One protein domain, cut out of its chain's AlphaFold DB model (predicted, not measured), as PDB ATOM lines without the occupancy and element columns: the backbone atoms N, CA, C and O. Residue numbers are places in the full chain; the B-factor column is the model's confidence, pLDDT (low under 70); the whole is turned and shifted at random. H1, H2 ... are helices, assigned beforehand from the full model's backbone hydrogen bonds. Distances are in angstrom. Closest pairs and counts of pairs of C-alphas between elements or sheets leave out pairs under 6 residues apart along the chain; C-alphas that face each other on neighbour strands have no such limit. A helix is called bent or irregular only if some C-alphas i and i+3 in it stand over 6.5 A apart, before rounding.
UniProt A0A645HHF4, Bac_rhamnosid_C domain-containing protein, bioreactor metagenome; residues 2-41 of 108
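Overview. This is residues 2 to 41 of the 108 residues of the protein "Bac_rhamnosid_C domain-containing protein" of bioreactor metagenome (UniProt A0A645HHF4). A small body of the start of H2, the short H1 and a looping link folds back on itself, and the far part of H2, residues 33 to 41 with 33 to 40 in the helix, sticks out as an arm that makes the length. The printed part has 40 residues, with H1 then H2 and no named strand; the class is all helix. It is only just compact, close to loose, with a radius of gyration of the C-alphas of 10.4 A, and elongated, spanning 30 by 17 by 16 A.

Along the chain. H2, residues 27 to 40, runs 20.3 A from C-alpha 27 at (37.389, -3.003, 19.291) to C-alpha 40 at (54.882, 4.282, 26.671). It is irregular: C-alphas 29 and 32 are 7.9 A apart. H1, residues 2 to 10, begins at C-alpha 2 (44.686, 14.025, 21.639) and measures 13.8 A. It is irregular, but only just: C-alphas 3 and 6 are 6.9 A apart.

Arrangement. H1 and H2 are near each other, with 5 pairs of C-alphas within 10 A and the closest 8.4 A. O i to N i+4 pairs within hydrogen-bond range number 6 of 10 in H2 and 3 of 5 in H1.

Size, cuts and confidence. The C-alphas of Cys 21 and Leu 41 are the two farthest apart, 31.2 A. The link from H1 to H2, residues 11 to 26, is long. The printed part has no cut, and no printed residue is under 70 in pLDDT.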
ATOM      1  N   ARG A   2      45.698  12.956  21.870       92.56
ATOM      2  CA  ARG A   2      44.686  14.025  21.639       92.56
ATOM      3  C   ARG A   2      43.497  13.639  20.744       92.56
ATOM      4  O   ARG A   2      42.389  14.069  21.014       92.56
ATOM      5  N   LYS A   3      43.708  12.802  19.720       92.25
ATOM      6  CA  LYS A   3      42.635  12.346  18.818       92.25
ATOM      7  C   LYS A   3      41.523  11.556  19.522       92.25
ATOM      8  O   LYS A   3      40.401  11.584  19.048       92.25
ATOM      9  N   TRP A   4      41.820  10.885  20.636       92.69
ATOM     10  CA  TRP A   4      40.830  10.111  21.392       92.69
ATOM     11  C   TRP A   4      40.021  10.959  22.377       92.69
ATOM     12  O   TRP A   4      38.997  10.484  22.847       92.69
ATOM     13  N   VAL A   5      40.440  12.197  22.671       93.69
ATOM     14  CA  VAL A   5      39.753  13.056  23.653       93.69
ATOM     15  C   VAL A   5      38.295  13.313  23.256       93.69
ATOM     16  O   VAL A   5      37.432  12.966  24.056       93.69
ATOM     17  N   PRO A   6      37.980  13.766  22.024       93.81
ATOM     18  CA  PRO A   6      36.586  14.003  21.645       93.81
ATOM     19  C   PRO A   6      35.729  12.731  21.683       93.81
ATOM     20  O   PRO A   6      34.560  12.795  22.037       93.81
ATOM     21  N   LEU A   7      36.308  11.566  21.360       94.00
ATOM     22  CA  LEU A   7      35.578  10.294  21.396       94.00
ATOM     23  C   LEU A   7      35.208   9.875  22.822       94.00
ATOM     24  O   LEU A   7      34.116   9.364  23.051       94.00
ATOM     25  N   VAL A   8      36.122  10.085  23.773       92.81
ATOM     26  CA  VAL A   8      35.887   9.797  25.194       92.81
ATOM     27  C   VAL A   8      34.897  10.796  25.796       92.81
ATOM     28  O   VAL A   8      34.080  10.409  26.624       92.81
ATOM     29  N   GLU A   9      34.946  12.064  25.382       93.69
ATOM     30  CA  GLU A   9      33.981  13.090  25.799       93.69
ATOM     31  C   GLU A   9      32.571  12.813  25.255       93.69
ATOM     32  O   GLU A   9      31.591  13.017  25.967       93.69
ATOM     33  N   GLU A  10      32.463  12.315  24.020       94.44
ATOM     34  CA  GLU A  10      31.193  11.937  23.390       94.44
ATOM     35  C   GLU A  10      30.566  10.699  24.051       94.44
ATOM     36  O   GLU A  10      29.366  10.687  24.323       94.44
ATOM     37  N   HIS A  11      31.367   9.663  24.339       94.31
ATOM     38  CA  HIS A  11      30.899   8.453  25.017       94.31
ATOM     39  C   HIS A  11      32.012   7.776  25.838       94.31
ATOM     40  O   HIS A  11      32.739   6.899  25.364       94.31
ATOM     41  N   SER A  12      32.097   8.116  27.123       93.31
ATOM     42  CA  SER A  12      33.203   7.714  28.008       93.31
ATOM     43  C   SER A  12      33.296   6.217  28.319       93.31
ATOM     44  O   SER A  12      34.362   5.736  28.699       93.31
ATOM     45  N   ALA A  13      32.204   5.467  28.153       93.06
ATOM     46  CA  ALA A  13      32.145   4.035  28.453       93.06
ATOM     47  C   ALA A  13      32.431   3.130  27.239       93.06
ATOM     48  O   ALA A  13      32.293   1.913  27.340       93.06
ATOM     49  N   GLY A  14      32.774   3.703  26.081       92.69
ATOM     50  CA  GLY A  14      32.822   2.980  24.812       92.69
ATOM     51  C   GLY A  14      33.968   3.409  23.906       92.69
ATOM     52  O   GLY A  14      34.647   4.404  24.146       92.69
ATOM     53  N   LEU A  15      34.184   2.630  22.852       94.75
ATOM     54  CA  LEU A  15      35.184   2.895  21.824       94.75
ATOM     55  C   LEU A  15      34.475   3.022  20.485       94.75
ATOM     56  O   LEU A  15      33.808   2.089  20.042       94.75
ATOM     57  N   LYS A  16      34.614   4.193  19.863       96.00
ATOM     58  CA  LYS A  16      33.929   4.502  18.613       96.00
ATOM     59  C   LYS A  16      34.558   3.769  17.430       96.00
ATOM     60  O   LYS A  16      35.785   3.668  17.343       96.00
ATOM     61  N   GLU A  17      33.719   3.310  16.510       96.81
ATOM     62  CA  GLU A  17      34.144   2.685  15.260       96.81
ATOM     63  C   GLU A  17      34.876   3.692  14.356       96.81
ATOM     64  O   GLU A  17      36.039   3.498  14.010       96.81
ATOM     65  N   CYS A  18      34.246   4.806  13.999       93.81
ATOM     66  CA  CYS A  18      34.857   5.829  13.153       93.81
ATOM     67  C   CYS A  18      34.825   7.191  13.847       93.81
ATOM     68  O   CYS A  18      34.023   7.432  14.740       93.81
ATOM     69  N   TRP A  19      35.653   8.138  13.402       93.00
ATOM     70  CA  TRP A  19      35.676   9.477  14.009       93.00
ATOM     71  C   TRP A  19      34.310  10.183  13.942       93.00
ATOM     72  O   TRP A  19      33.876  10.789  14.918       93.00
ATOM     73  N   ASN A  20      33.600  10.037  12.819       92.56
ATOM     74  CA  ASN A  20      32.361  10.770  12.540       92.56
ATOM     75  C   ASN A  20      31.135   9.858  12.329       92.56
ATOM     76  O   ASN A  20      30.088  10.349  11.913       92.56
ATOM     77  N   CYS A  21      31.250   8.545  12.550       93.38
ATOM     78  CA  CYS A  21      30.156   7.584  12.359       93.38
ATOM     79  C   CYS A  21      30.402   6.270  13.127       93.38
ATOM     80  O   CYS A  21      31.432   6.119  13.787       93.38
ATOM     81  N   GLY A  22      29.456   5.335  13.012       95.12
ATOM     82  CA  GLY A  22      29.562   3.977  13.546       95.12
ATOM     83  C   GLY A  22      29.109   3.824  14.999       95.12
ATOM     84  O   GLY A  22      28.484   4.726  15.560       95.12
ATOM     85  N   ASP A  23      29.381   2.657  15.582       95.81
ATOM     86  CA  ASP A  23      28.965   2.290  16.944       95.81
ATOM     87  C   ASP A  23      29.989   2.690  18.036       95.81
ATOM     88  O   ASP A  23      31.085   3.161  17.730       95.81
ATOM     89  N   TYR A  24      29.624   2.516  19.317       95.81
ATOM     90  CA  TYR A  24      30.464   2.807  20.501       95.81
ATOM     91  C   TYR A  24      31.051   1.556  21.182       95.81
ATOM     92  O   TYR A  24      31.553   1.624  22.306       95.81
ATOM     93  N   SER A  25      30.978   0.399  20.539       96.12
ATOM     94  CA  SER A  25      31.466  -0.887  21.034       96.12
ATOM     95  C   SER A  25      32.405  -1.537  20.018       96.12
ATOM     96  O   SER A  25      32.336  -2.735  19.745       96.12
ATOM     97  N   HIS A  26      33.321  -0.741  19.467       96.50
ATOM     98  CA  HIS A  26      34.161  -1.181  18.367       96.50
ATOM     99  C   HIS A  26      35.622  -1.365  18.786       96.50
ATOM    100  O   HIS A  26      36.353  -0.416  19.087       96.50
ATOM    101  N   ALA A  27      36.081  -2.618  18.766       95.88
ATOM    102  CA  ALA A  27      37.389  -3.003  19.291       95.88
ATOM    103  C   ALA A  27      38.569  -2.278  18.617       95.88
ATOM    104  O   ALA A  27      39.544  -1.941  19.292       95.88
ATOM    105  N   TRP A  28      38.490  -1.973  17.314       95.44
ATOM    106  CA  TRP A  28      39.582  -1.280  16.612       95.44
ATOM    107  C   TRP A  28      39.821   0.156  17.112       95.44
ATOM    108  O   TRP A  28      40.904   0.715  16.915       95.44
ATOM    109  N   GLY A  29      38.861   0.730  17.852       94.88
ATOM    110  CA  GLY A  29      38.994   2.039  18.488       94.88
ATOM    111  C   GLY A  29      39.949   1.987  19.685       94.88
ATOM    112  O   GLY A  29      40.523   3.007  20.073       94.88
ATOM    113  N   GLY A  30      40.195   0.782  20.214       94.38
ATOM    114  CA  GLY A  30      41.005   0.482  21.397       94.38
ATOM    115  C   GLY A  30      42.516   0.485  21.179       94.38
ATOM    116  O   GLY A  30      43.268   0.071  22.060       94.38
ATOM    117  N   THR A  31      42.989   0.996  20.042       95.31
ATOM    118  CA  THR A  31      44.421   1.144  19.738       95.31
ATOM    119  C   THR A  31      45.253   1.784  20.878       95.31
ATOM    120  O   THR A  31      46.396   1.352  21.066       95.31
ATOM    121  N   PRO A  32      44.741   2.738  21.695       94.81
ATOM    122  CA  PRO A  32      45.483   3.261  22.843       94.81
ATOM    123  C   PRO A  32      45.966   2.199  23.831       94.81
ATOM    124  O   PRO A  32      47.080   2.328  24.327       94.81
ATOM    125  N   ALA A  33      45.202   1.129  24.078       93.81
ATOM    126  CA  ALA A  33      45.609   0.071  25.009       93.81
ATOM    127  C   ALA A  33      46.912  -0.618  24.557       93.81
ATOM    128  O   ALA A  33      47.831  -0.840  25.350       93.81
ATOM    129  N   TYR A  34      47.040  -0.876  23.253       95.38
ATOM    130  CA  TYR A  34      48.263  -1.416  22.658       95.38
ATOM    131  C   TYR A  34      49.403  -0.388  22.634       95.38
ATOM    132  O   TYR A  34      50.550  -0.708  22.935       95.38
ATOM    133  N   GLN A  35      49.110   0.865  22.281       95.62
ATOM    134  CA  GLN A  35      50.139   1.900  22.173       95.62
ATOM    135  C   GLN A  35      50.732   2.289  23.531       95.62
ATOM    136  O   GLN A  35      51.933   2.535  23.611       95.62
ATOM    137  N   LEU A  36      49.928   2.327  24.596       96.75
ATOM    138  CA  LEU A  36      50.415   2.623  25.946       96.75
ATOM    139  C   LEU A  36      51.370   1.529  26.433       96.75
ATOM    140  O   LEU A  36      52.484   1.828  26.852       96.75
ATOM    141  N   THR A  37      50.991   0.261  26.294       97.00
ATOM    142  CA  THR A  37      51.831  -0.866  26.728       97.00
ATOM    143  C   THR A  37      53.102  -1.008  25.884       97.00
ATOM    144  O   THR A  37      54.197  -1.163  26.423       97.00
ATOM    145  N   ARG A  38      52.998  -0.883  24.557       96.56
ATOM    146  CA  ARG A  38      54.152  -1.045  23.664       96.56
ATOM    147  C   ARG A  38      55.084   0.160  23.620       96.56
ATOM    148  O   ARG A  38      56.297  -0.018  23.573       96.56
ATOM    149  N   SER A  39      54.532   1.369  23.537       95.56
ATOM    150  CA  SER A  39      55.313   2.575  23.238       95.56
ATOM    151  C   SER A  39      55.585   3.433  24.467       95.56
ATOM    152  O   SER A  39      56.653   4.026  24.522       95.56
ATOM    153  N   VAL A  40      54.664   3.499  25.438       96.62
ATOM    154  CA  VAL A  40      54.882   4.282  26.671       96.62
ATOM    155  C   VAL A  40      55.615   3.440  27.708       96.62
ATOM    156  O   VAL A  40      56.722   3.796  28.098       96.62
ATOM    157  N   LEU A  41      55.066   2.279  28.082       97.69
ATOM    158  CA  LEU A  41      55.767   1.330  28.962       97.69
ATOM    159  C   LEU A  41      56.961   0.666  28.254       97.69
ATOM    160  O   LEU A  41      57.864   0.147  28.904       97.69
TER     161      LEU A  41